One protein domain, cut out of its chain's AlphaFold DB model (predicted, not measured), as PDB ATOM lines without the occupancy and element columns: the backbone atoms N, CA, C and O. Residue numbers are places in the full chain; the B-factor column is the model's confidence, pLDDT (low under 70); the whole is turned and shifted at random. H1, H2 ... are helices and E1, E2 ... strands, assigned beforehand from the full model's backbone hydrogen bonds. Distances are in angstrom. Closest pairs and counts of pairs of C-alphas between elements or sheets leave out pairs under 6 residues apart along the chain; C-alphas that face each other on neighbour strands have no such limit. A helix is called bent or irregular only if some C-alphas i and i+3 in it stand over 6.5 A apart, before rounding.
ATOM      1  N   GLN A 199     -31.453 -23.518 -33.143       80.75
ATOM      2  CA  GLN A 199     -31.455 -22.797 -31.863       80.75
ATOM      3  C   GLN A 199     -32.817 -22.850 -31.168       80.75
ATOM      4  O   GLN A 199     -32.907 -22.797 -29.944       80.75
ATOM      5  N   ARG A 200     -33.902 -22.901 -31.947       81.19
ATOM      6  CA  ARG A 200     -35.247 -23.009 -31.398       81.19
ATOM      7  C   ARG A 200     -35.553 -24.431 -30.946       81.19
ATOM      8  O   ARG A 200     -36.243 -24.590 -29.944       81.19
ATOM      9  N   MET A 201     -35.033 -25.430 -31.652       81.94
ATOM     10  CA  MET A 201     -35.088 -26.829 -31.235       81.94
ATOM     11  C   MET A 201     -34.351 -27.027 -29.908       81.94
ATOM     12  O   MET A 201     -34.957 -27.536 -28.972       81.94
ATOM     13  N   ASP A 202     -33.134 -26.495 -29.772       81.94
ATOM     14  CA  ASP A 202     -32.333 -26.563 -28.538       81.94
ATOM     15  C   ASP A 202     -33.038 -25.931 -27.324       81.94
ATOM     16  O   ASP A 202     -32.815 -26.317 -26.183       81.94
ATOM     17  N   GLN A 203     -33.914 -24.947 -27.553       84.25
ATOM     18  CA  GLN A 203     -34.700 -24.307 -26.491       84.25
ATOM     19  C   GLN A 203     -35.934 -25.105 -26.060       84.25
ATOM     20  O   GLN A 203     -36.514 -24.803 -25.015       84.25
ATOM     21  N   ILE A 204     -36.418 -26.017 -26.905       83.19
ATOM     22  CA  ILE A 204     -37.677 -26.744 -26.686       83.19
ATOM     23  C   ILE A 204     -37.408 -28.184 -26.260       83.19
ATOM     24  O   ILE A 204     -38.195 -28.742 -25.493       83.19
ATOM     25  N   LEU A 205     -36.338 -28.788 -26.773       87.12
ATOM     26  CA  LEU A 205     -35.972 -30.149 -26.432       87.12
ATOM     27  C   LEU A 205     -35.431 -30.210 -25.000       87.12
ATOM     28  O   LEU A 205     -34.646 -29.346 -24.606       87.12
ATOM     29  N   PRO A 206     -35.844 -31.214 -24.214       91.19
ATOM     30  CA  PRO A 206     -35.210 -31.462 -22.932       91.19
ATOM     31  C   PRO A 206     -33.756 -31.884 -23.137       91.19
ATOM     32  O   PRO A 206     -33.420 -32.518 -24.135       91.19
ATOM     33  N   VAL A 207     -32.910 -31.543 -22.171       91.62
ATOM     34  CA  VAL A 207     -31.505 -31.953 -22.140       91.62
ATOM     35  C   VAL A 207     -31.366 -33.037 -21.084       91.62
ATOM     36  O   VAL A 207     -31.764 -32.835 -19.939       91.62
ATOM     37  N   ALA A 208     -30.828 -34.189 -21.469       92.00
ATOM     38  CA  ALA A 208     -30.540 -35.256 -20.524       92.00
ATOM     39  C   ALA A 208     -29.340 -34.885 -19.638       92.00
ATOM     40  O   ALA A 208     -28.301 -34.453 -20.138       92.00
ATOM     41  N   ASP A 209     -29.458 -35.102 -18.329       91.94
ATOM     42  CA  ASP A 209     -28.381 -34.858 -17.364       91.94
ATOM     43  C   ASP A 209     -28.424 -35.867 -16.196       91.94
ATOM     44  O   ASP A 209     -28.851 -37.013 -16.367       91.94
ATOM     45  N   GLU A 210     -27.909 -35.499 -15.021       87.44
ATOM     46  CA  GLU A 210     -27.879 -36.371 -13.843       87.44
ATOM     47  C   GLU A 210     -29.259 -36.574 -13.194       87.44
ATOM     48  O   GLU A 210     -29.465 -37.608 -12.553       87.44
ATOM     49  N   THR A 211     -30.189 -35.633 -13.382       91.31
ATOM     50  CA  THR A 211     -31.531 -35.615 -12.772       91.31
ATOM     51  C   THR A 211     -32.666 -35.770 -13.785       91.31
ATOM     52  O   THR A 211     -33.773 -36.155 -13.397       91.31
ATOM     53  N   HIS A 212     -32.400 -35.547 -15.077       93.69
ATOM     54  CA  HIS A 212     -33.372 -35.628 -16.170       93.69
ATOM     55  C   HIS A 212     -33.095 -36.820 -17.096       93.69
ATOM     56  O   HIS A 212     -32.083 -36.861 -17.799       93.69
ATOM     57  N   LEU A 213     -34.022 -37.781 -17.140       95.00
ATOM     58  CA  LEU A 213     -34.003 -38.874 -18.113       95.00
ATOM     59  C   LEU A 213     -34.820 -38.476 -19.343       95.00
ATOM     60  O   LEU A 213     -36.039 -38.326 -19.249       95.00
ATOM     61  N   VAL A 214     -34.171 -38.367 -20.502       97.00
ATOM     62  CA  VAL A 214     -34.844 -38.115 -21.783       97.00
ATOM     63  C   VAL A 214     -34.999 -39.421 -22.553       97.00
ATOM     64  O   VAL A 214     -34.054 -40.194 -22.717       97.00
ATOM     65  N   VAL A 215     -36.218 -39.675 -23.020       97.94
ATOM     66  CA  VAL A 215     -36.575 -40.884 -23.760       97.94
ATOM     67  C   VAL A 215     -37.320 -40.498 -25.021       97.94
ATOM     68  O   VAL A 215     -38.325 -39.798 -24.951       97.94
ATOM     69  N   TYR A 216     -36.873 -40.991 -26.167       98.25
ATOM     70  CA  TYR A 216     -37.540 -40.808 -27.449       98.25
ATOM     71  C   TYR A 216     -38.284 -42.080 -27.838       98.25
ATOM     72  O   TYR A 216     -37.760 -43.186 -27.689       98.25
ATOM     73  N   THR A 217     -39.505 -41.932 -28.337       98.62
ATOM     74  CA  THR A 217     -40.378 -43.055 -28.684       98.62
ATOM     75  C   THR A 217     -41.025 -42.841 -30.043       98.62
ATOM     76  O   THR A 217     -41.520 -41.746 -30.304       98.62
ATOM     77  N   ASP A 218     -41.088 -43.898 -30.849       98.44
ATOM     78  CA  ASP A 218     -41.826 -43.909 -32.114       98.44
ATOM     79  C   ASP A 218     -42.526 -45.261 -32.347       98.44
ATOM     80  O   ASP A 218     -42.115 -46.314 -31.833       98.44
ATOM     81  N   GLY A 219     -43.601 -45.229 -33.134       98.12
ATOM     82  CA  GLY A 219     -44.393 -46.382 -33.527       98.12
ATOM     83  C   GLY A 219     -44.529 -46.539 -35.042       98.12
ATOM     84  O   GLY A 219     -45.150 -45.730 -35.725       98.12
ATOM     85  N   ALA A 220     -44.097 -47.686 -35.568       97.06
ATOM     86  CA  ALA A 220     -44.231 -48.033 -36.977       97.06
ATOM     87  C   ALA A 220     -45.345 -49.065 -37.212       97.06
ATOM     88  O   ALA A 220     -45.536 -50.009 -36.445       97.06
ATOM     89  N   TYR A 221     -46.061 -48.925 -38.329       96.75
ATOM     90  CA  TYR A 221     -47.053 -49.899 -38.783       96.75
ATOM     91  C   TYR A 221     -46.813 -50.275 -40.241       96.75
ATOM     92  O   TYR A 221     -46.969 -49.451 -41.147       96.75
ATOM     93  N   ASN A 222     -46.484 -51.544 -40.473       94.50
ATOM     94  CA  ASN A 222     -46.400 -52.106 -41.809       94.50
ATOM     95  C   ASN A 222     -47.774 -52.649 -42.225       94.50
ATOM     96  O   ASN A 222     -48.180 -53.736 -41.817       94.50
ATOM     97  N   LYS A 223     -48.479 -51.878 -43.062       91.00
ATOM     98  CA  LYS A 223     -49.821 -52.208 -43.576       91.00
ATOM     99  C   LYS A 223     -49.888 -53.527 -44.344       91.00
ATOM    100  O   LYS A 223     -50.943 -54.143 -44.374       91.00
ATOM    101  N   LEU A 224     -48.799 -53.931 -44.998       88.44
ATOM    102  CA  LEU A 224     -48.794 -55.104 -45.875       88.44
ATOM    103  C   LEU A 224     -48.705 -56.396 -45.081       88.44
ATOM    104  O   LEU A 224     -49.362 -57.377 -45.406       88.44
ATOM    105  N   THR A 225     -47.891 -56.382 -44.030       91.38
ATOM    106  CA  THR A 225     -47.719 -57.534 -43.145       91.38
ATOM    107  C   THR A 225     -48.639 -57.475 -41.927       91.38
ATOM    108  O   THR A 225     -48.637 -58.400 -41.126       91.38
ATOM    109  N   ASP A 226     -49.387 -56.383 -41.767       94.62
ATOM    110  CA  ASP A 226     -50.198 -56.047 -40.595       94.62
ATOM    111  C   ASP A 226     -49.417 -56.058 -39.261       94.62
ATOM    112  O   ASP A 226     -49.935 -56.410 -38.200       94.62
ATOM    113  N   VAL A 227     -48.139 -55.661 -39.311       96.12
ATOM    114  CA  VAL A 227     -47.206 -55.728 -38.173       96.12
ATOM    115  C   VAL A 227     -46.977 -54.350 -37.561       96.12
ATOM    116  O   VAL A 227     -46.717 -53.385 -38.283       96.12
ATOM    117  N   LEU A 228     -46.992 -54.277 -36.229       97.75
ATOM    118  CA  LEU A 228     -46.539 -53.111 -35.474       97.75
ATOM    119  C   LEU A 228     -45.094 -53.292 -35.008       97.75
ATOM    120  O   LEU A 228     -44.719 -54.349 -34.500       97.75
ATOM    121  N   GLY A 229     -44.311 -52.232 -35.147       98.19
ATOM    122  CA  GLY A 229     -42.984 -52.098 -34.571       98.19
ATOM    123  C   GLY A 229     -42.960 -50.908 -33.622       98.19
ATOM    124  O   GLY A 229     -43.615 -49.899 -33.875       98.19
ATOM    125  N   ILE A 230     -42.225 -51.033 -32.525       98.56
ATOM    126  CA  ILE A 230     -41.975 -49.934 -31.589       98.56
ATOM    127  C   ILE A 230     -40.484 -49.667 -31.481       98.56
ATOM    128  O   ILE A 230     -39.673 -50.597 -31.562       98.56
ATOM    129  N   GLY A 231     -40.153 -48.398 -31.291       98.44
ATOM    130  CA  GLY A 231     -38.807 -47.918 -31.050       98.44
ATOM    131  C   GLY A 231     -38.765 -47.082 -29.784       98.44
ATOM    132  O   GLY A 231     -39.584 -46.182 -29.616       98.44
ATOM    133  N   VAL A 232     -37.823 -47.384 -28.892       98.56
ATOM    134  CA  VAL A 232     -37.544 -46.573 -27.703       98.56
ATOM    135  C   VAL A 232     -36.047 -46.353 -27.604       98.56
ATOM    136  O   VAL A 232     -35.280 -47.315 -27.554       98.56
ATOM    137  N   TYR A 233     -35.642 -45.094 -27.549       98.00
ATOM    138  CA  TYR A 233     -34.261 -44.686 -27.356       98.00
ATOM    139  C   TYR A 233     -34.138 -43.908 -26.046       98.00
ATOM    140  O   TYR A 233     -34.817 -42.899 -25.857       98.00
ATOM    141  N   PHE A 234     -33.291 -44.392 -25.142       96.56
ATOM    142  CA  PHE A 234     -32.975 -43.727 -23.881       96.56
ATOM    143  C   PHE A 234     -31.679 -42.950 -24.067       96.56
ATOM    144  O   PHE A 234     -30.644 -43.542 -24.375       96.56
ATOM    145  N   GLU A 235     -31.730 -41.633 -23.904       93.69
ATOM    146  CA  GLU A 235     -30.536 -40.807 -24.034       93.69
ATOM    147  C   GLU A 235     -29.520 -41.128 -22.922       93.69
ATOM    148  O   GLU A 235     -29.886 -41.603 -21.843       93.69
ATOM    149  N   ASN A 236     -28.230 -40.907 -23.198       87.75
ATOM    150  CA  ASN A 236     -27.098 -41.268 -22.330       87.75
ATOM    151  C   ASN A 236     -26.958 -42.773 -22.023       87.75
ATOM    152  O   ASN A 236     -26.306 -43.133 -21.043       87.75
ATOM    153  N   ASP A 237     -27.564 -43.642 -22.840       86.50
ATOM    154  CA  ASP A 237     -27.460 -45.106 -22.752       86.50
ATOM    155  C   ASP A 237     -27.789 -45.668 -21.350       86.50
ATOM    156  O   ASP A 237     -27.288 -46.716 -20.940       86.50
ATOM    157  N   VAL A 238     -28.658 -44.972 -20.602       88.19
ATOM    158  CA  VAL A 238     -29.077 -45.364 -19.243       88.19
ATOM    159  C   VAL A 238     -29.797 -46.711 -19.257       88.19
ATOM    160  O   VAL A 238     -29.686 -47.491 -18.314       88.19
ATOM    161  N   LEU A 239     -30.539 -46.983 -20.329       90.88
ATOM    162  CA  LEU A 239     -31.184 -48.260 -20.596       90.88
ATOM    163  C   LEU A 239     -30.929 -48.667 -22.052       90.88
ATOM    164  O   LEU A 239     -30.805 -47.797 -22.917       90.88
ATOM    165  N   PRO A 240     -30.904 -49.978 -22.357       94.19
ATOM    166  CA  PRO A 240     -30.784 -50.439 -23.732       94.19
ATOM    167  C   PRO A 240     -31.924 -49.912 -24.609       94.19
ATOM    168  O   PRO A 240     -33.092 -49.937 -24.213       94.19
ATOM    169  N   ALA A 241     -31.586 -49.506 -25.833       96.44
ATOM    170  CA  ALA A 241     -32.575 -49.183 -26.850       96.44
ATOM    171  C   ALA A 241     -33.502 -50.380 -27.127       96.44
ATOM    172  O   ALA A 241     -33.072 -51.538 -27.152       96.44
ATOM    173  N   ILE A 242     -34.780 -50.100 -27.375       97.62
ATOM    174  CA  ILE A 242     -35.805 -51.112 -27.639       97.62
ATOM    175  C   ILE A 242     -36.212 -51.012 -29.102       97.62
ATOM    176  O   ILE A 242     -36.714 -49.983 -29.543       97.62
ATOM    177  N   SER A 243     -36.054 -52.111 -29.835       97.94
ATOM    178  CA  SER A 243     -36.693 -52.339 -31.130       97.94
ATOM    179  C   SER A 243     -37.441 -53.655 -31.043       97.94
ATOM    180  O   SER A 243     -36.840 -54.701 -30.793       97.94
ATOM    181  N   LYS A 244     -38.768 -53.612 -31.166       96.38
ATOM    182  CA  LYS A 244     -39.588 -54.805 -30.942       96.38
ATOM    183  C   LYS A 244     -40.800 -54.838 -31.858       96.38
ATOM    184  O   LYS A 244     -41.484 -53.833 -32.043       96.38
ATOM    185  N   ARG A 245     -41.093 -56.034 -32.369       97.31
ATOM    186  CA  ARG A 245     -42.392 -56.374 -32.949       97.31
ATOM    187  C   ARG A 245     -43.421 -56.524 -31.835       97.31
ATOM    188  O   ARG A 245     -43.214 -57.313 -30.913       97.31
ATOM    189  N   VAL A 246     -44.542 -55.820 -31.931       95.69
ATOM    190  CA  VAL A 246     -45.623 -55.918 -30.939       95.69
ATOM    191  C   VAL A 246     -46.944 -56.303 -31.587       95.69
ATOM    192  O   VAL A 246     -47.219 -55.982 -32.741       95.69
ATOM    193  N   SER A 247     -47.783 -56.992 -30.821       92.88
ATOM    194  CA  SER A 247     -49.158 -57.300 -31.188       92.88
ATOM    195  C   SER A 247     -50.062 -56.970 -30.005       92.88
ATOM    196  O   SER A 247     -49.900 -57.491 -28.906       92.88
ATOM    197  N   TYR A 248     -51.010 -56.054 -30.210       90.69
ATOM    198  CA  TYR A 248     -51.997 -55.720 -29.186       90.69
ATOM    199  C   TYR A 248     -53.294 -55.232 -29.841       90.69
ATOM    200  O   TYR A 248     -53.461 -54.057 -30.203       90.69
ATOM    201  N   GLY A 249     -54.258 -56.143 -29.955       92.56
ATOM    202  CA  GLY A 249     -55.528 -55.874 -30.622       92.56
ATOM    203  C   GLY A 249     -55.329 -55.545 -32.105       92.56
ATOM    204  O   GLY A 249     -54.531 -56.181 -32.784       92.56
ATOM    205  N   ARG A 250     -56.070 -54.552 -32.612       93.62
ATOM    206  CA  ARG A 250     -55.961 -54.110 -34.010       93.62
ATOM    207  C   ARG A 250     -54.611 -53.434 -34.262       93.62
ATOM    208  O   ARG A 250     -54.227 -52.557 -33.494       93.62
ATOM    209  N   SER A 251     -53.968 -53.742 -35.381       95.25
ATOM    210  CA  SER A 251     -52.757 -53.055 -35.824       95.25
ATOM    211  C   SER A 251     -53.090 -51.703 -36.474       95.25
ATOM    212  O   SER A 251     -53.794 -51.632 -37.480       95.25
ATOM    213  N   THR A 252     -52.627 -50.603 -35.874       96.31
ATOM    214  CA  THR A 252     -52.676 -49.253 -36.463       96.31
ATOM    215  C   THR A 252     -51.442 -48.454 -36.046       96.31
ATOM    216  O   THR A 252     -50.898 -48.692 -34.969       96.31
ATOM    217  N   SER A 253     -51.033 -47.460 -36.845       95.75
ATOM    218  CA  SER A 253     -49.910 -46.575 -36.485       95.75
ATOM    219  C   SER A 253     -50.130 -45.910 -35.126       95.75
ATOM    220  O   SER A 253     -49.304 -46.041 -34.238       95.75
ATOM    221  N   ALA A 254     -51.315 -45.337 -34.898       97.19
ATOM    222  CA  ALA A 254     -51.679 -44.713 -33.625       97.19
ATOM    223  C   ALA A 254     -51.547 -45.651 -32.409       97.19
ATOM    224  O   ALA A 254     -51.351 -45.182 -31.293       97.19
ATOM    225  N   ARG A 255     -51.689 -46.970 -32.594       97.81
ATOM    226  CA  ARG A 255     -51.497 -47.947 -31.515       97.81
ATOM    227  C   ARG A 255     -50.032 -48.291 -31.311       97.81
ATOM    228  O   ARG A 255     -49.635 -48.378 -30.158       97.81
ATOM    229  N   ALA A 256     -49.244 -48.438 -32.380       98.06
ATOM    230  CA  ALA A 256     -47.788 -48.579 -32.264       98.06
ATOM    231  C   ALA A 256     -47.188 -47.403 -31.479       98.06
ATOM    232  O   ALA A 256     -46.393 -47.605 -30.570       98.06
ATOM    233  N   GLU A 257     -47.667 -46.196 -31.759       98.44
ATOM    234  CA  GLU A 257     -47.237 -44.955 -31.114       98.44
ATOM    235  C   GLU A 257     -47.514 -44.965 -29.605       98.44
ATOM    236  O   GLU A 257     -46.609 -44.761 -28.800       98.44
ATOM    237  N   ILE A 258     -48.737 -45.309 -29.177       98.62
ATOM    238  CA  ILE A 258     -49.053 -45.417 -27.738       98.62
ATOM    239  C   ILE A 258     -48.277 -46.572 -27.087       98.62
ATOM    240  O   ILE A 258     -47.814 -46.445 -25.953       98.62
ATOM    241  N   LEU A 259     -48.141 -47.703 -27.789       98.38
ATOM    242  CA  LEU A 259     -47.396 -48.861 -27.293       98.38
ATOM    243  C   LEU A 259     -45.917 -48.530 -27.087       98.38
ATOM    244  O   LEU A 259     -45.346 -49.000 -26.110       98.38
ATOM    245  N   SER A 260     -45.305 -47.708 -27.941       98.56
ATOM    246  CA  SER A 260     -43.911 -47.286 -27.773       98.56
ATOM    247  C   SER A 260     -43.697 -46.558 -26.436       98.56
ATOM    248  O   SER A 260     -42.823 -46.947 -25.661       98.56
ATOM    249  N   ILE A 261     -44.585 -45.618 -26.080       98.62
ATOM    250  CA  ILE A 261     -44.579 -44.938 -24.775       98.62
ATOM    251  C   ILE A 261     -44.846 -45.914 -23.631       98.62
ATOM    252  O   ILE A 261     -44.159 -45.872 -22.610       98.62
ATOM    253  N   TYR A 262     -45.831 -46.804 -23.778       98.31
ATOM    254  CA  TYR A 262     -46.111 -47.828 -22.770       98.31
ATOM    255  C   TYR A 262     -44.867 -48.674 -22.479       98.31
ATOM    256  O   TYR A 262     -44.493 -48.829 -21.319       98.31
ATOM    257  N   HIS A 263     -44.191 -49.164 -23.518       97.56
ATOM    258  CA  HIS A 263     -42.987 -49.979 -23.392       97.56
ATOM    259  C   HIS A 263     -41.784 -49.193 -22.848       97.56
ATOM    260  O   HIS A 263     -40.971 -49.776 -22.129       97.56
ATOM    261  N   ALA A 264     -41.691 -47.888 -23.118       97.69
ATOM    262  CA  ALA A 264     -40.699 -47.009 -22.503       97.69
ATOM    263  C   ALA A 264     -40.902 -46.902 -20.984       97.69
ATOM    264  O   ALA A 264     -39.994 -47.209 -20.213       97.69
ATOM    265  N   LEU A 265     -42.115 -46.544 -20.542       97.00
ATOM    266  CA  LEU A 265     -42.452 -46.456 -19.115       97.00
ATOM    267  C   LEU A 265     -42.291 -47.806 -18.413       97.00
ATOM    268  O   LEU A 265     -41.821 -47.876 -17.280       97.00
ATOM    269  N   LEU A 266     -42.663 -48.882 -19.100       94.56
ATOM    270  CA  LEU A 266     -42.562 -50.236 -18.588       94.56
ATOM    271  C   LEU A 266     -41.107 -50.654 -18.351       94.56
ATOM    272  O   LEU A 266     -40.801 -51.228 -17.308       94.56
ATOM    273  N   ALA A 267     -40.206 -50.332 -19.281       93.38
ATOM    274  CA  ALA A 267     -38.778 -50.585 -19.124       93.38
ATOM    275  C   ALA A 267     -38.179 -49.789 -17.954       93.38
ATOM    276  O   ALA A 267     -37.412 -50.349 -17.169       93.38
ATOM    277  N   ILE A 268     -38.590 -48.527 -17.776       93.44
ATOM    278  CA  ILE A 268     -38.190 -47.717 -16.616       93.44
ATOM    279  C   ILE A 268     -38.648 -48.397 -15.325       93.44
ATOM    280  O   ILE A 268     -37.824 -48.657 -14.456       93.44
ATOM    281  N   VAL A 269     -39.927 -48.766 -15.214       91.25
ATOM    282  CA  VAL A 269     -40.459 -49.454 -14.024       91.25
ATOM    283  C   VAL A 269     -39.707 -50.755 -13.735       91.25
ATOM    284  O   VAL A 269     -39.318 -50.991 -12.592       91.25
ATOM    285  N   ALA A 270     -39.455 -51.575 -14.759       87.44
ATOM    286  CA  ALA A 270     -38.714 -52.826 -14.612       87.44
ATOM    287  C   ALA A 270     -37.277 -52.604 -14.106       87.44
ATOM    288  O   ALA A 270     -36.747 -53.424 -13.357       87.44
ATOM    289  N   SER A 271     -36.653 -51.483 -14.471       86.81
ATOM    290  CA  SER A 271     -35.286 -51.155 -14.058       86.81
ATOM    291  C   SER A 271     -35.154 -50.679 -12.605       86.81
ATOM    292  O   SER A 271     -34.051 -50.711 -12.065       86.81
ATOM    293  N   LEU A 272     -36.250 -50.279 -11.944       85.25
ATOM    294  CA  LEU A 272     -36.226 -49.775 -10.560       85.25
ATOM    295  C   LEU A 272     -36.039 -50.879  -9.499       85.25
ATOM    296  O   LEU A 272     -35.996 -50.574  -8.311       85.25
ATOM    297  N   GLN A 273     -35.934 -52.154  -9.907       73.50
ATOM    298  CA  GLN A 273     -35.664 -53.312  -9.033       73.50
ATOM    299  C   GLN A 273     -36.571 -53.387  -7.786       73.50
ATOM    300  O   GLN A 273     -36.145 -53.783  -6.701       73.50
ATOM    301  N   LEU A 274     -37.842 -52.995  -7.925       67.12
ATOM    302  CA  LEU A 274     -38.765 -52.916  -6.796       67.12
ATOM    303  C   LEU A 274     -39.197 -54.322  -6.326       67.12
ATOM    304  O   LEU A 274     -39.670 -55.107  -7.149       67.12
ATOM    305  N   PRO A 275     -39.137 -54.636  -5.012       55.22
ATOM    306  CA  PRO A 275     -39.417 -55.980  -4.485       55.22
ATOM    307  C   PRO A 275     -40.827 -56.533  -4.753       55.22
ATOM    308  O   PRO A 275     -41.043 -57.735  -4.613       55.22
ATOM    309  N   SER A 276     -41.807 -55.682  -5.085       56.03
ATOM    310  CA  SER A 276     -43.229 -56.056  -5.131       56.03
ATOM    311  C   SER A 276     -43.877 -56.020  -6.519       56.03
ATOM    312  O   SER A 276     -45.067 -56.311  -6.619       56.03
ATOM    313  N   TYR A 277     -43.156 -55.667  -7.589       56.25
ATOM    314  CA  TYR A 277     -43.738 -55.558  -8.936       56.25
ATOM    315  C   TYR A 277     -43.457 -56.820  -9.778       56.25
ATOM    316  O   TYR A 277     -42.811 -56.775 -10.818       56.25
ATOM    317  N   ASN A 278     -43.933 -57.975  -9.296       53.06
ATOM    318  CA  ASN A 278     -43.679 -59.307  -9.878       53.06
ATOM    319  C   ASN A 278     -44.588 -59.690 -11.071       53.06
ATOM    320  O   ASN A 278     -44.505 -60.817 -11.566       53.06
ATOM    321  N   ASP A 279     -45.443 -58.785 -11.555       54.47
ATOM    322  CA  ASP A 279     -46.370 -59.066 -12.668       54.47
ATOM    323  C   ASP A 279     -45.804 -58.751 -14.066       54.47
ATOM    324  O   ASP A 279     -46.439 -59.053 -15.076       54.47
ATOM    325  N   LEU A 280     -44.574 -58.233 -14.172       57.00
ATOM    326  CA  LEU A 280     -43.914 -57.995 -15.463       57.00
ATOM    327  C   LEU A 280     -43.153 -59.222 -15.971       57.00
ATOM    328  O   LEU A 280     -41.936 -59.203 -16.127       57.00
ATOM    329  N   ARG A 281     -43.867 -60.310 -16.261       54.09
ATOM    330  CA  ARG A 281     -43.250 -61.559 -16.758       54.09
ATOM    331  C   ARG A 281     -42.717 -61.479 -18.195       54.09
ATOM    332  O   ARG A 281     -42.075 -62.418 -18.651       54.09
ATOM    333  N   GLU A 282     -43.000 -60.397 -18.918       55.34
ATOM    334  CA  GLU A 282     -42.723 -60.284 -20.358       55.34
ATOM    335  C   GLU A 282     -41.394 -59.603 -20.716       55.34
ATOM    336  O   GLU A 282     -41.037 -59.547 -21.895       55.34
ATOM    337  N   TYR A 283     -40.656 -59.086 -19.729       50.59
ATOM    338  CA  TYR A 283     -39.344 -58.486 -19.960       50.59
ATOM    339  C   TYR A 283     -38.240 -59.429 -19.476       50.59
ATOM    340  O   TYR A 283     -38.266 -59.840 -18.314       50.59
ATOM    341  N   PRO A 284     -37.264 -59.788 -20.333       49.59
ATOM    342  CA  PRO A 284     -36.084 -60.500 -19.864       49.59
ATOM    343  C   PRO A 284     -35.406 -59.644 -18.794       49.59
ATOM    344  O   PRO A 284     -35.328 -58.423 -18.947       49.59
ATOM    345  N   ALA A 285     -34.954 -60.274 -17.706       50.88
ATOM    346  CA  ALA A 285     -34.212 -59.602 -16.646       50.88
ATOM    347  C   ALA A 285     -33.092 -58.770 -17.286       50.88
ATOM    348  O   ALA A 285     -32.176 -59.342 -17.874       50.88
ATOM    349  N   VAL A 286     -33.212 -57.440 -17.241       51.00
ATOM    350  CA  VAL A 286     -32.237 -56.531 -17.850       51.00
ATOM    351  C   VAL A 286     -30.976 -56.609 -16.990       51.00
ATOM    352  O   VAL A 286     -31.006 -56.158 -15.840       51.00
ATOM    353  N   PRO A 287     -29.877 -57.213 -17.474       44.50
ATOM    354  CA  PRO A 287     -28.665 -57.310 -16.687       44.50
ATOM    355  C   PRO A 287     -28.033 -55.915 -16.646       44.50
ATOM    356  O   PRO A 287     -27.567 -55.408 -17.660       44.50
ATOM    357  N   HIS A 288     -28.005 -55.310 -15.460       43.78
ATOM    358  CA  HIS A 288     -27.051 -54.259 -15.083       43.78
ATOM    359  C   HIS A 288     -27.175 -52.857 -15.704       43.78
ATOM    360  O   HIS A 288     -26.162 -52.233 -16.003       43.78
ATOM    361  N   ALA A 289     -28.376 -52.279 -15.720       49.91
ATOM    362  CA  ALA A 289     -28.508 -50.831 -15.538       49.91
ATOM    363  C   ALA A 289     -29.829 -50.533 -14.817       49.91
ATOM    364  O   ALA A 289     -30.892 -50.480 -15.430       49.91
ATOM    365  N   ALA A 290     -29.788 -50.426 -13.487       60.19
ATOM    366  CA  ALA A 290     -30.906 -49.817 -12.776       60.19
ATOM    367  C   ALA A 290     -30.974 -48.360 -13.231       60.19
ATOM    368  O   ALA A 290     -29.921 -47.720 -13.241       60.19
ATOM    369  N   VAL A 291     -32.158 -47.841 -13.585       65.25
ATOM    370  CA  VAL A 291     -32.333 -46.387 -13.704       65.25
ATOM    371  C   VAL A 291     -31.851 -45.805 -12.374       65.25
ATOM    372  O   VAL A 291     -32.419 -46.133 -11.328       65.25
ATOM    373  N   PRO A 292     -30.745 -45.043 -12.381       64.19
ATOM    374  CA  PRO A 292     -30.154 -44.515 -11.170       64.19
ATOM    375  C   PRO A 292     -31.208 -43.778 -10.345       64.19
ATOM    376  O   PRO A 292     -31.950 -42.959 -10.884       64.19
ATOM    377  N   SER A 293     -31.224 -43.995  -9.029       67.44
ATOM    378  CA  SER A 293     -32.138 -43.315  -8.093       67.44
ATOM    379  C   SER A 293     -31.979 -41.786  -8.049       67.44
ATOM    380  O   SER A 293     -32.644 -41.136  -7.253       67.44
ATOM    381  N   ARG A 294     -31.057 -41.225  -8.843       79.31
ATOM    382  CA  ARG A 294     -30.809 -39.787  -9.008       79.31
ATOM    383  C   ARG A 294     -31.745 -39.118 -10.015       79.31
ATOM    384  O   ARG A 294     -31.830 -37.900 -10.008       79.31
ATOM    385  N   TYR A 295     -32.416 -39.882 -10.879       88.12
ATOM    386  CA  TYR A 295     -33.388 -39.291 -11.791       88.12
ATOM    387  C   TYR A 295     -34.629 -38.863 -11.011       88.12
ATOM    388  O   TYR A 295     -35.255 -39.677 -10.340       88.12
ATOM    389  N   GLU A 296     -34.979 -37.588 -11.118       90.56
ATOM    390  CA  GLU A 296     -36.176 -37.003 -10.504       90.56
ATOM    391  C   GLU A 296     -37.245 -36.738 -11.566       90.56
ATOM    392  O   GLU A 296     -38.447 -36.837 -11.303       90.56
ATOM    393  N   GLU A 297     -36.811 -36.469 -12.800       95.31
ATOM    394  CA  GLU A 297     -37.685 -36.157 -13.919       95.31
ATOM    395  C   GLU A 297     -37.488 -37.117 -15.095       95.31
ATOM    396  O   GLU A 297     -36.369 -37.470 -15.472       95.31
ATOM    397  N   ILE A 298     -38.600 -37.507 -15.715       96.19
ATOM    398  CA  ILE A 298     -38.639 -38.347 -16.911       96.19
ATOM    399  C   ILE A 298     -39.363 -37.578 -18.013       96.19
ATOM    400  O   ILE A 298     -40.543 -37.241 -17.890       96.19
ATOM    401  N   TRP A 299     -38.662 -37.358 -19.117       97.56
ATOM    402  CA  TRP A 299     -39.132 -36.628 -20.282       97.56
ATOM    403  C   TRP A 299     -39.323 -37.596 -21.451       97.56
ATOM    404  O   TRP A 299     -38.362 -38.049 -22.067       97.56
ATOM    405  N   ILE A 300     -40.578 -37.924 -21.758       98.12
ATOM    406  CA  ILE A 300     -40.953 -38.787 -22.881       98.12
ATOM    407  C   ILE A 300     -41.239 -37.920 -24.109       98.12
ATOM    408  O   ILE A 300     -42.184 -37.131 -24.109       98.12
ATOM    409  N   CYS A 301     -40.453 -38.091 -25.163       97.94
ATOM    410  CA  CYS A 301     -40.527 -37.360 -26.421       97.94
ATOM    411  C   CYS A 301     -41.100 -38.248 -27.536       97.94
ATOM    412  O   CYS A 301     -40.621 -39.358 -27.750       97.94
ATOM    413  N   SER A 302     -42.100 -37.758 -28.273       97.56
ATOM    414  CA  SER A 302     -42.689 -38.453 -29.432       97.56
ATOM    415  C   SER A 302     -43.145 -37.452 -30.490       97.56
ATOM    416  O   SER A 302     -43.593 -36.354 -30.153       97.56
ATOM    417  N   ASP A 303     -43.088 -37.825 -31.765       95.19
ATOM    418  CA  ASP A 303     -43.662 -37.037 -32.861       95.19
ATOM    419  C   ASP A 303     -45.161 -37.294 -33.096       95.19
ATOM    420  O   ASP A 303     -45.802 -36.693 -33.968       95.19
ATOM    421  N   SER A 304     -45.779 -38.096 -32.231       96.50
ATOM    422  CA  SER A 304     -47.199 -38.390 -32.284       96.50
ATOM    423  C   SER A 304     -48.015 -37.415 -31.439       96.50
ATOM    424  O   SER A 304     -48.341 -37.672 -30.277       96.50
ATOM    425  N   ARG A 305     -48.452 -36.298 -32.041       93.56
ATOM    426  CA  ARG A 305     -49.394 -35.361 -31.381       93.56
ATOM    427  C   ARG A 305     -50.628 -36.055 -30.827       93.56
ATOM    428  O   ARG A 305     -51.070 -35.748 -29.729       93.56
ATOM    429  N   TYR A 306     -51.155 -37.033 -31.565       96.00
ATOM    430  CA  TYR A 306     -52.293 -37.830 -31.115       96.00
ATOM    431  C   TYR A 306     -52.057 -38.447 -29.728       96.00
ATOM    432  O   TYR A 306     -52.966 -38.463 -28.895       96.00
ATOM    433  N   VAL A 307     -50.844 -38.941 -29.477       97.44
ATOM    434  CA  VAL A 307     -50.478 -39.563 -28.206       97.44
ATOM    435  C   VAL A 307     -50.168 -38.509 -27.151       97.44
ATOM    436  O   VAL A 307     -50.725 -38.584 -26.058       97.44
ATOM    437  N   ILE A 308     -49.356 -37.503 -27.484       97.44
ATOM    438  CA  ILE A 308     -48.962 -36.441 -26.547       97.44
ATOM    439  C   ILE A 308     -50.181 -35.644 -26.061       97.44
ATOM    440  O   ILE A 308     -50.419 -35.566 -24.855       97.44
ATOM    441  N   ASP A 309     -51.018 -35.141 -26.970       96.00
ATOM    442  CA  ASP A 309     -52.254 -34.424 -26.629       96.00
ATOM    443  C   ASP A 309     -53.257 -35.374 -25.954       96.00
ATOM    444  O   ASP A 309     -54.020 -34.998 -25.058       96.00
ATOM    445  N   GLY A 310     -53.254 -36.645 -26.367       96.69
ATOM    446  CA  GLY A 310     -54.023 -37.714 -25.741       96.69
ATOM    447  C   GLY A 310     -53.727 -37.840 -24.246       96.69
ATOM    448  O   GLY A 310     -54.659 -37.840 -23.443       96.69
ATOM    449  N   ILE A 311     -52.447 -37.888 -23.872       97.38
ATOM    450  CA  ILE A 311     -51.978 -38.017 -22.485       97.38
ATOM    451  C   ILE A 311     -52.158 -36.709 -21.706       97.38
ATOM    452  O   ILE A 311     -52.690 -36.732 -20.593       97.38
ATOM    453  N   ASN A 312     -51.710 -35.584 -22.267       96.12
ATOM    454  CA  ASN A 312     -51.617 -34.312 -21.547       96.12
ATOM    455  C   ASN A 312     -52.973 -33.623 -21.374       96.12
ATOM    456  O   ASN A 312     -53.252 -33.071 -20.309       96.12
ATOM    457  N   GLU A 313     -53.826 -33.657 -22.395       94.19
ATOM    458  CA  GLU A 313     -55.047 -32.847 -22.421       94.19
ATOM    459  C   GLU A 313     -56.302 -33.709 -22.286       94.19
ATOM    460  O   GLU A 313     -57.211 -33.418 -21.501       94.19
ATOM    461  N   ASN A 314     -56.359 -34.803 -23.046       94.69
ATOM    462  CA  ASN A 314     -57.623 -35.478 -23.296       94.69
ATOM    463  C   ASN A 314     -57.940 -36.609 -22.308       94.69
ATOM    464  O   ASN A 314     -59.109 -36.802 -21.951       94.69
ATOM    465  N   PHE A 315     -56.929 -37.348 -21.836       95.50
ATOM    466  CA  PHE A 315     -57.135 -38.562 -21.047       95.50
ATOM    467  C   PHE A 315     -57.924 -38.308 -19.762       95.50
ATOM    468  O   PHE A 315     -58.825 -39.078 -19.443       95.50
ATOM    469  N   SER A 316     -57.672 -37.194 -19.069       93.81
ATOM    470  CA  SER A 316     -58.402 -36.843 -17.842       93.81
ATOM    471  C   SER A 316     -59.919 -36.756 -18.065       93.81
ATOM    472  O   SER A 316     -60.711 -37.196 -17.230       93.81
ATOM    473  N   THR A 317     -60.335 -36.240 -19.223       93.31
ATOM    474  CA  THR A 317     -61.744 -36.134 -19.612       93.31
ATOM    475  C   THR A 317     -62.280 -37.481 -20.074       93.31
ATOM    476  O   THR A 317     -63.363 -37.883 -19.652       93.31
ATOM    477  N   TRP A 318     -61.527 -38.216 -20.895       95.06
ATOM    478  CA  TRP A 318     -61.928 -39.557 -21.323       95.06
ATOM    479  C   TRP A 318     -62.125 -40.495 -20.132       95.06
ATOM    480  O   TRP A 318     -63.113 -41.223 -20.098       95.06
ATOM    481  N   HIS A 319     -61.244 -40.428 -19.135       94.56
ATOM    482  CA  HIS A 319     -61.312 -41.246 -17.932       94.56
ATOM    483  C   HIS A 319     -62.558 -40.936 -17.095       94.56
ATOM    484  O   HIS A 319     -63.331 -41.841 -16.789       94.56
ATOM    485  N   LYS A 320     -62.844 -39.648 -16.849       93.75
ATOM    486  CA  LYS A 320     -64.076 -39.196 -16.169       93.75
ATOM    487  C   LYS A 320     -65.361 -39.643 -16.877       93.75
ATOM    488  O   LYS A 320     -66.406 -39.756 -16.242       93.75
ATOM    489  N   HIS A 321     -65.299 -39.892 -18.183       92.56
ATOM    490  CA  HIS A 321     -66.437 -40.313 -18.997       92.56
ATOM    491  C   HIS A 321     -66.365 -41.783 -19.442       92.56
ATOM    492  O   HIS A 321     -66.968 -42.143 -20.456       92.56
ATOM    493  N   ASN A 322     -65.660 -42.644 -18.695       91.94
ATOM    494  CA  ASN A 322     -65.558 -44.086 -18.957       91.94
ATOM    495  C   ASN A 322     -65.127 -44.406 -20.401       91.94
ATOM    496  O   ASN A 322     -65.724 -45.238 -21.089       91.94
ATOM    497  N   GLY A 323     -64.110 -43.693 -20.884       91.50
ATOM    498  CA  GLY A 323     -63.526 -43.870 -22.210       91.50
ATOM    499  C   GLY A 323     -64.358 -43.311 -23.357       91.50
ATOM    500  O   GLY A 323     -64.234 -43.787 -24.487       91.50
ATOM    501  N   LYS A 324     -65.224 -42.323 -23.101       91.19
ATOM    502  CA  LYS A 324     -66.048 -41.666 -24.127       91.19
ATOM    503  C   LYS A 324     -65.611 -40.224 -24.360       91.19
ATOM    504  O   LYS A 324     -65.197 -39.521 -23.444       91.19
ATOM    505  N   THR A 325     -65.745 -39.764 -25.602       87.81
ATOM    506  CA  THR A 325     -65.557 -38.344 -25.931       87.81
ATOM    507  C   THR A 325     -66.705 -37.506 -25.367       87.81
ATOM    508  O   THR A 325     -67.863 -37.935 -25.384       87.81
ATOM    509  N   ARG A 326     -66.394 -36.286 -24.912       78.31
ATOM    510  CA  ARG A 326     -67.364 -35.368 -24.293       78.31
ATOM    511  C   ARG A 326     -68.551 -35.050 -25.210       78.31
ATOM    512  O   ARG A 326     -69.693 -35.118 -24.772       78.31
ATOM    513  N   ASN A 327     -68.284 -34.739 -26.479       76.75
ATOM    514  CA  ASN A 327     -69.302 -34.191 -27.384       76.75
ATOM    515  C   ASN A 327     -70.179 -35.265 -28.037       76.75
ATOM    516  O   ASN A 327     -71.373 -35.060 -28.209       76.75
ATOM    517  N   SER A 328     -69.604 -36.413 -28.408       73.44
ATOM    518  CA  SER A 328     -70.323 -37.416 -29.208       73.44
ATOM    519  C   SER A 328     -70.760 -38.647 -28.414       73.44
ATOM    520  O   SER A 328     -71.438 -39.512 -28.963       73.44
ATOM    521  N   LYS A 329     -70.324 -38.775 -27.148       77.56
ATOM    522  CA  LYS A 329     -70.442 -39.995 -26.321       77.56
ATOM    523  C   LYS A 329     -69.892 -41.267 -26.995       77.56
ATOM    524  O   LYS A 329     -70.071 -42.363 -26.461       77.56
ATOM    525  N   LYS A 330     -69.203 -41.150 -28.138       89.19
ATOM    526  CA  LYS A 330     -68.535 -42.267 -28.811       89.19
ATOM    527  C   LYS A 330     -67.343 -42.719 -27.984       89.19
ATOM    528  O   LYS A 330     -66.645 -41.888 -27.392       89.19
ATOM    529  N   ARG A 331     -67.115 -44.032 -27.973       92.44
ATOM    530  CA  ARG A 331     -65.953 -44.650 -27.335       92.44
ATOM    531  C   ARG A 331     -64.678 -44.186 -28.038       92.44
ATOM    532  O   ARG A 331     -64.609 -44.193 -29.265       92.44
ATOM    533  N   VAL A 332     -63.689 -43.779 -27.256       94.00
ATOM    534  CA  VAL A 332     -62.352 -43.448 -27.748       94.00
ATOM    535  C   VAL A 332     -61.672 -44.750 -28.157       94.00
ATOM    536  O   VAL A 332     -61.588 -45.685 -27.362       94.00
ATOM    537  N   PHE A 333     -61.227 -44.820 -29.411       94.00
ATOM    538  CA  PHE A 333     -60.797 -46.070 -30.040       94.00
ATOM    539  C   PHE A 333     -59.622 -46.746 -29.312       94.00
ATOM    540  O   PHE A 333     -59.667 -47.949 -29.095       94.00
ATOM    541  N   ASN A 334     -58.625 -45.966 -28.877       96.94
ATOM    542  CA  ASN A 334     -57.420 -46.466 -28.197       96.94
ATOM    543  C   ASN A 334     -57.433 -46.233 -26.678       96.94
ATOM    544  O   ASN A 334     -56.378 -46.136 -26.053       96.94
ATOM    545  N   TYR A 335     -58.618 -46.072 -26.078       96.81
ATOM    546  CA  TYR A 335     -58.738 -45.790 -24.644       96.81
ATOM    547  C   TYR A 335     -58.073 -46.862 -23.772       96.81
ATOM    548  O   TYR A 335     -57.496 -46.535 -22.743       96.81
ATOM    549  N   ASP A 336     -58.129 -48.122 -24.209       96.69
ATOM    550  CA  ASP A 336     -57.471 -49.260 -23.568       96.69
ATOM    551  C   ASP A 336     -55.974 -49.012 -23.341       96.69
ATOM    552  O   ASP A 336     -55.489 -49.175 -22.225       96.69
ATOM    553  N   LEU A 337     -55.261 -48.548 -24.367       97.69
ATOM    554  CA  LEU A 337     -53.820 -48.309 -24.282       97.69
ATOM    555  C   LEU A 337     -53.484 -47.065 -23.454       97.69
ATOM    556  O   LEU A 337     -52.533 -47.086 -22.677       97.69
ATOM    557  N   PHE A 338     -54.281 -45.996 -23.556       98.25
ATOM    558  CA  PHE A 338     -54.074 -44.817 -22.708       98.25
ATOM    559  C   PHE A 338     -54.269 -45.131 -21.218       98.25
ATOM    560  O   PHE A 338     -53.573 -44.555 -20.386       98.25
ATOM    561  N   VAL A 339     -55.170 -46.061 -20.869       97.56
ATOM    562  CA  VAL A 339     -55.304 -46.544 -19.485       97.56
ATOM    563  C   VAL A 339     -54.013 -47.223 -19.021       97.56
ATOM    564  O   VAL A 339     -53.548 -46.921 -17.925       97.56
ATOM    565  N   LEU A 340     -53.394 -48.075 -19.848       96.88
ATOM    566  CA  LEU A 340     -52.119 -48.721 -19.506       96.88
ATOM    567  C   LEU A 340     -50.999 -47.698 -19.272       96.88
ATOM    568  O   LEU A 340     -50.320 -47.754 -18.248       96.88
ATOM    569  N   VAL A 341     -50.851 -46.730 -20.182       98.00
ATOM    570  CA  VAL A 341     -49.873 -45.637 -20.041       98.00
ATOM    571  C   VAL A 341     -50.126 -44.840 -18.762       98.00
ATOM    572  O   VAL A 341     -49.195 -44.573 -18.004       98.00
ATOM    573  N   ASN A 342     -51.384 -44.491 -18.474       97.75
ATOM    574  CA  ASN A 342     -51.720 -43.729 -17.277       97.75
ATOM    575  C   ASN A 342     -51.457 -44.506 -15.978       97.75
ATOM    576  O   ASN A 342     -51.073 -43.900 -14.978       97.75
ATOM    577  N   ASN A 343     -51.650 -45.827 -15.977       96.50
ATOM    578  CA  ASN A 343     -51.359 -46.662 -14.813       96.50
ATOM    579  C   ASN A 343     -49.861 -46.642 -14.479       96.50
ATOM    580  O   ASN A 343     -49.504 -46.390 -13.330       96.50
ATOM    581  N   LEU A 344     -48.990 -46.825 -15.481       96.25
ATOM    582  CA  LEU A 344     -47.536 -46.740 -15.294       96.25
ATOM    583  C   LEU A 344     -47.091 -45.324 -14.913       96.25
ATOM    584  O   LEU A 344     -46.283 -45.163 -14.002       96.25
ATOM    585  N   LYS A 345     -47.671 -44.292 -15.543       96.56
ATOM    586  CA  LYS A 345     -47.429 -42.890 -15.174       96.56
ATOM    587  C   LYS A 345     -47.751 -42.640 -13.700       96.56
ATOM    588  O   LYS A 345     -46.921 -42.103 -12.980       96.56
ATOM    589  N   SER A 346     -48.939 -43.048 -13.252       95.62
ATOM    590  CA  SER A 346     -49.391 -42.848 -11.868       95.62
ATOM    591  C   SER A 346     -48.517 -43.608 -10.873       95.62
ATOM    592  O   SER A 346     -48.214 -43.090  -9.801       95.62
ATOM    593  N   PHE A 347     -48.084 -44.815 -11.242       94.31
ATOM    594  CA  PHE A 347     -47.148 -45.598 -10.446       94.31
ATOM    595  C   PHE A 347     -45.800 -44.883 -10.287       94.31
ATOM    596  O   PHE A 347     -45.358 -44.685  -9.160       94.31
ATOM    597  N   LEU A 348     -45.189 -44.407 -11.375       93.50
ATOM    598  CA  LEU A 348     -43.931 -43.653 -11.308       93.50
ATOM    599  C   LEU A 348     -44.084 -42.345 -10.512       93.50
ATOM    600  O   LEU A 348     -43.241 -42.045  -9.672       93.50
ATOM    601  N   THR A 349     -45.195 -41.615 -10.663       94.69
ATOM    602  CA  THR A 349     -45.475 -40.434  -9.825       94.69
ATOM    603  C   THR A 349     -45.582 -40.786  -8.337       94.69
ATOM    604  O   THR A 349     -45.116 -40.022  -7.498       94.69
ATOM    605  N   SER A 350     -46.140 -41.950  -7.983       93.31
ATOM    606  CA  SER A 350     -46.198 -42.405  -6.582       93.31
ATOM    607  C   SER A 350     -44.823 -42.721  -5.981       93.31
ATOM    608  O   SER A 350     -44.674 -42.740  -4.762       93.31
ATOM    609  N   LEU A 351     -43.816 -42.915  -6.837       90.88
ATOM    610  CA  LEU A 351     -42.411 -43.070  -6.468       90.88
ATOM    611  C   LEU A 351     -41.645 -41.733  -6.511       90.88
ATOM    612  O   LEU A 351     -40.421 -41.739  -6.468       90.88
ATOM    613  N   ASN A 352     -42.359 -40.603  -6.569       92.50
ATOM    614  CA  ASN A 352     -41.835 -39.233  -6.633       92.50
ATOM    615  C   ASN A 352     -41.119 -38.844  -7.937       92.50
ATOM    616  O   ASN A 352     -40.422 -37.834  -7.954       92.50
ATOM    617  N   PHE A 353     -41.331 -39.566  -9.041       94.12
ATOM    618  CA  PHE A 353     -40.892 -39.082 -10.354       94.12
ATOM    619  C   PHE A 353     -41.854 -38.021 -10.906       94.12
ATOM    620  O   PHE A 353     -43.078 -38.201 -10.901       94.12
ATOM    621  N   SER A 354     -41.300 -36.957 -11.485       95.75
ATOM    622  CA  SER A 354     -42.040 -36.012 -12.328       95.75
ATOM    623  C   SER A 354     -42.003 -36.481 -13.780       95.75
ATOM    624  O   SER A 354     -40.938 -36.748 -14.324       95.75
ATOM    625  N   LEU A 355     -43.168 -36.624 -14.420       96.75
ATOM    626  CA  LEU A 355     -43.264 -37.129 -15.794       96.75
ATOM    627  C   LEU A 355     -43.781 -36.055 -16.743       96.75
ATOM    628  O   LEU A 355     -44.890 -35.539 -16.563       96.75
ATOM    629  N   PHE A 356     -43.025 -35.822 -17.809       97.06
ATOM    630  CA  PHE A 356     -43.331 -34.863 -18.857       97.06
ATOM    631  C   PHE A 356     -43.445 -35.571 -20.207       97.06
ATOM    632  O   PHE A 356     -42.616 -36.406 -20.554       97.06
ATOM    633  N   PHE A 357     -44.483 -35.242 -20.977       97.19
ATOM    634  CA  PHE A 357     -44.719 -35.810 -22.307       97.19
ATOM    635  C   PHE A 357     -44.634 -34.686 -23.334       97.19
ATOM    636  O   PHE A 357     -45.467 -33.777 -23.328       97.19
ATOM    637  N   HIS A 358     -43.622 -34.749 -24.193       95.00
ATOM    638  CA  HIS A 358     -43.240 -33.695 -25.119       95.00
ATOM    639  C   HIS A 358     -43.415 -34.130 -26.566       95.00
ATOM    640  O   HIS A 358     -42.978 -35.199 -26.984       95.00
ATOM    641  N   PHE A 359     -44.047 -33.258 -27.346       94.12
ATOM    642  CA  PHE A 359     -44.088 -33.413 -28.788       94.12
ATOM    643  C   PHE A 359     -42.757 -32.964 -29.396       94.12
ATOM    644  O   PHE A 359     -42.292 -31.860 -29.100       94.12
ATOM    645  N   VAL A 360     -42.194 -33.784 -30.282       91.38
ATOM    646  CA  VAL A 360     -41.035 -33.435 -31.111       91.38
ATOM    647  C   VAL A 360     -41.408 -33.491 -32.593       91.38
ATOM    648  O   VAL A 360     -42.185 -34.346 -32.995       91.38
ATOM    649  N   PRO A 361     -40.918 -32.592 -33.455       85.56
ATOM    650  CA  PRO A 361     -41.244 -32.654 -34.874       85.56
ATOM    651  C   PRO A 361     -40.632 -33.879 -35.550       85.56
ATOM    652  O   PRO A 361     -39.428 -34.122 -35.457       85.56
ATOM    653  N   SER A 362     -41.455 -34.595 -36.308       84.19
ATOM    654  CA  SER A 362     -40.999 -35.693 -37.157       84.19
ATOM    655  C   SER A 362     -40.009 -35.205 -38.219       84.19
ATOM    656  O   SER A 362     -40.208 -34.138 -38.805       84.19
ATOM    657  N   HIS A 363     -38.975 -36.000 -38.501       77.94
ATOM    658  CA  HIS A 363     -37.988 -35.740 -39.558       77.94
ATOM    659  C   HIS A 363     -37.274 -34.382 -39.464       77.94
ATOM    660  O   HIS A 363     -36.934 -33.782 -40.482       77.94
ATOM    661  N   SER A 364     -37.079 -33.876 -38.246       80.25
ATOM    662  CA  SER A 364     -36.432 -32.583 -37.992       80.25
ATOM    663  C   SER A 364     -34.932 -32.688 -37.712       80.25
ATOM    664  O   SER A 364     -34.309 -31.696 -37.347       80.25
ATOM    665  N   GLY A 365     -34.342 -33.881 -37.861       83.38
ATOM    666  CA  GLY A 365     -32.925 -34.110 -37.574       83.38
ATOM    667  C   GLY A 365     -32.603 -34.233 -36.081       83.38
ATOM    668  O   GLY A 365     -31.433 -34.282 -35.713       83.38
ATOM    669  N   VAL A 366     -33.619 -34.317 -35.213       89.81
ATOM    670  CA  VAL A 366     -33.424 -34.628 -33.790       89.81
ATOM    671  C   VAL A 366     -32.958 -36.067 -33.663       89.81
ATOM    672  O   VAL A 366     -33.753 -36.991 -33.829       89.81
ATOM    673  N   LEU A 367     -31.677 -36.243 -33.339       93.44
ATOM    674  CA  LEU A 367     -31.010 -37.544 -33.319       93.44
ATOM    675  C   LEU A 367     -31.813 -38.607 -32.561       93.44
ATOM    676  O   LEU A 367     -32.082 -39.667 -33.116       93.44
ATOM    677  N   GLY A 368     -32.256 -38.314 -31.336       95.62
ATOM    678  CA  GLY A 368     -33.013 -39.278 -30.535       95.62
ATOM    679  C   GLY A 368     -34.335 -39.713 -31.178       95.62
ATOM    680  O   GLY A 368     -34.678 -40.894 -31.136       95.62
ATOM    681  N   ASN A 369     -35.039 -38.792 -31.845       95.62
ATOM    682  CA  ASN A 369     -36.274 -39.104 -32.567       95.62
ATOM    683  C   ASN A 369     -36.001 -39.928 -33.836       95.62
ATOM    684  O   ASN A 369     -36.715 -40.885 -34.117       95.62
ATOM    685  N   GLU A 370     -34.943 -39.600 -34.585       94.81
ATOM    686  CA  GLU A 370     -34.536 -40.379 -35.762       94.81
ATOM    687  C   GLU A 370     -34.130 -41.811 -35.376       94.81
ATOM    688  O   GLU A 370     -34.527 -42.770 -36.041       94.81
ATOM    689  N   VAL A 371     -33.399 -41.972 -34.266       97.25
ATOM    690  CA  VAL A 371     -33.031 -43.284 -33.712       97.25
ATOM    691  C   VAL A 371     -34.282 -44.064 -33.301       97.25
ATOM    692  O   VAL A 371     -34.421 -45.222 -33.699       97.25
ATOM    693  N   ALA A 372     -35.223 -43.443 -32.577       98.00
ATOM    694  CA  ALA A 372     -36.492 -44.075 -32.208       98.00
ATOM    695  C   ALA A 372     -37.285 -44.542 -33.443       98.00
ATOM    696  O   ALA A 372     -37.746 -45.682 -33.476       98.00
ATOM    697  N   ASN A 373     -37.349 -43.730 -34.501       97.00
ATOM    698  CA  ASN A 373     -38.009 -44.101 -35.754       97.00
ATOM    699  C   ASN A 373     -37.330 -45.273 -36.476       97.00
ATOM    700  O   ASN A 373     -37.994 -46.207 -36.937       97.00
ATOM    701  N   LEU A 374     -35.996 -45.301 -36.532       97.06
ATOM    702  CA  LEU A 374     -35.270 -46.444 -37.092       97.06
ATOM    703  C   LEU A 374     -35.501 -47.725 -36.277       97.06
ATOM    704  O   LEU A 374     -35.736 -48.784 -36.867       97.06
ATOM    705  N   LEU A 375     -35.509 -47.636 -34.943       98.44
ATOM    706  CA  LEU A 375     -35.843 -48.757 -34.059       98.44
ATOM    707  C   LEU A 375     -37.279 -49.249 -34.298       98.44
ATOM    708  O   LEU A 375     -37.498 -50.457 -34.400       98.44
ATOM    709  N   ALA A 376     -38.247 -48.341 -34.443       98.12
ATOM    710  CA  ALA A 376     -39.644 -48.682 -34.686       98.12
ATOM    711  C   ALA A 376     -39.830 -49.391 -36.028       98.12
ATOM    712  O   ALA A 376     -40.431 -50.469 -36.091       98.12
ATOM    713  N   ARG A 377     -39.243 -48.841 -37.097       96.88
ATOM    714  CA  ARG A 377     -39.247 -49.454 -38.431       96.88
ATOM    715  C   ARG A 377     -38.624 -50.842 -38.407       96.88
ATOM    716  O   ARG A 377     -39.255 -51.788 -38.879       96.88
ATOM    717  N   ALA A 378     -37.445 -50.981 -37.803       97.62
ATOM    718  CA  ALA A 378     -36.786 -52.272 -37.645       97.62
ATOM    719  C   ALA A 378     -37.667 -53.283 -36.904       97.62
ATOM    720  O   ALA A 378     -37.772 -54.431 -37.334       97.62
ATOM    721  N   GLY A 379     -38.389 -52.842 -35.868       97.75
ATOM    722  CA  GLY A 379     -39.335 -53.666 -35.118       97.75
ATOM    723  C   GLY A 379     -40.413 -54.315 -35.994       97.75
ATOM    724  O   GLY A 379     -40.896 -55.395 -35.667       97.75
ATOM    725  N   THR A 380     -40.748 -53.731 -37.150       97.00
ATOM    726  CA  THR A 380     -41.681 -54.358 -38.104       97.00
ATOM    727  C   THR A 380     -41.071 -55.540 -38.869       97.00
ATOM    728  O   THR A 380     -41.800 -56.420 -39.332       97.00
ATOM    729  N   PHE A 381     -39.742 -55.617 -38.958       92.88
ATOM    730  CA  PHE A 381     -39.001 -56.644 -39.698       92.88
ATOM    731  C   PHE A 381     -38.430 -57.742 -38.797       92.88
ATOM    732  O   PHE A 381     -38.266 -58.876 -39.251       92.88
ATOM    733  N   LEU A 382     -38.164 -57.422 -37.527       92.88
ATOM    734  CA  LEU A 382     -37.701 -58.387 -36.530       92.88
ATOM    735  C   LEU A 382     -38.751 -59.485 -36.309       92.88
ATOM    736  O   LEU A 382     -39.958 -59.218 -36.352       92.88
TER     737      LEU A 382
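This is residues 199 to 382 of the 383 residues of the protein "Ribonuclease H" of Zancudomyces culisetae (UniProt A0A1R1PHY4). A twisted sheet of five strands curls round one long helix, H2, which lies in the hollow of one face with H3 and H4 on that same side, while H5 covers the other face. These are three layers, with helices on both faces of the sheet, and the short H1 lies off at the margin, not on the sheet. The printed part has 184 residues with five named helices and five named strands, in the order H1 E1 E2 E3 H2 E4 H3 H4 E5 H5. The sheet is mixed, in the order E3, E2, E1, E4, E5, and the class is mixed, helices and strands. The whole is compact, with a radius of gyration of the C-alphas of 16.0 A, and its outline is rounded, spanning 45 by 40 by 36 A.

Begin at C-alpha 199, at (-31.455, -22.797, -31.863), where H1 starts; it holds residues 199 to 204. Next comes E1, residues 212 to 222, the longest strand, 33.1 A from first to last C-alpha. E2, residues 227 to 234, covers 23.5 A, and E3 is residues 242 to 246. H2, residues 253 to 271, is the longest helix at 27.2 A; find its first C-alpha at (-49.910, -46.575, -36.485). E4 is residues 297 to 302, and H3 is residues 305 to 320, 21.5 A long. H3 has a kink of 58 degrees near residue 313 and is irregular, but only just: C-alphas 312 and 315 are 7.0 A apart. H4, residues 335 to 350, covers 22.2 A, E5 is residues 354 to 359, and H5, residues 367 to 381, runs 21.7 A to C-alpha 381 at (-39.001, -56.644, -39.698).

Look first at E1, E2 and E3, a meander, each strand the antiparallel neighbour of the one before; E1 and E2 form a hairpin, and so do E2 and E3. N 220 and O 229 are 2.8 A apart, and N 232 and O 242 are 2.9 A apart, both within hydrogen-bond range. On the other side of E1, E4 is its parallel neighbour, with N 301 and O 215 at 2.7 A. E5 is parallel to E4, with N 298 and O 354 at 2.8 A. E3, H2, E4 make a split strand-helix-strand unit, two strands running the same way with E2 and E1 between them, and E4, H3, H4, E5 make one with neighbour strands; both crossovers are right-handed. H2 is on the sheet, its closest C-alphas to E1 being those of Glu 257 and Gly 219, 4.0 A apart. H2 and H4 touch at Tyr 262 and Val 341, whose C-alphas are 5.1 A apart, at a shallow tilt of 26 degrees, the same way. H3 touches H4 about perpendicular, at 86 degrees, with the C-alphas of Ile 311 and Phe 338 closest at 7.1 A. On the opposite face from H2, H5 lies over E3, E2 and E1 at a height over the sheet of 6.0 A; the C-alphas of Gly 231 and Ala 376 are 3.8 A apart. In H1, H2 and H4 every O i to N i+4 pair is within hydrogen-bond range; in H3 8 of 12 are, and in H5 10 of 11.

The C-alphas farthest apart are those of His 288 and Ser 328, 48.5 A. The printed part has no cut. The links from H2 to E4 and from H3 to H4 are long, with 25 and 14 residues. The mean pLDDT of the printed part is 89.2; look to residues 274 to 293 for the 20 residues under 70, where the model's confidence is low.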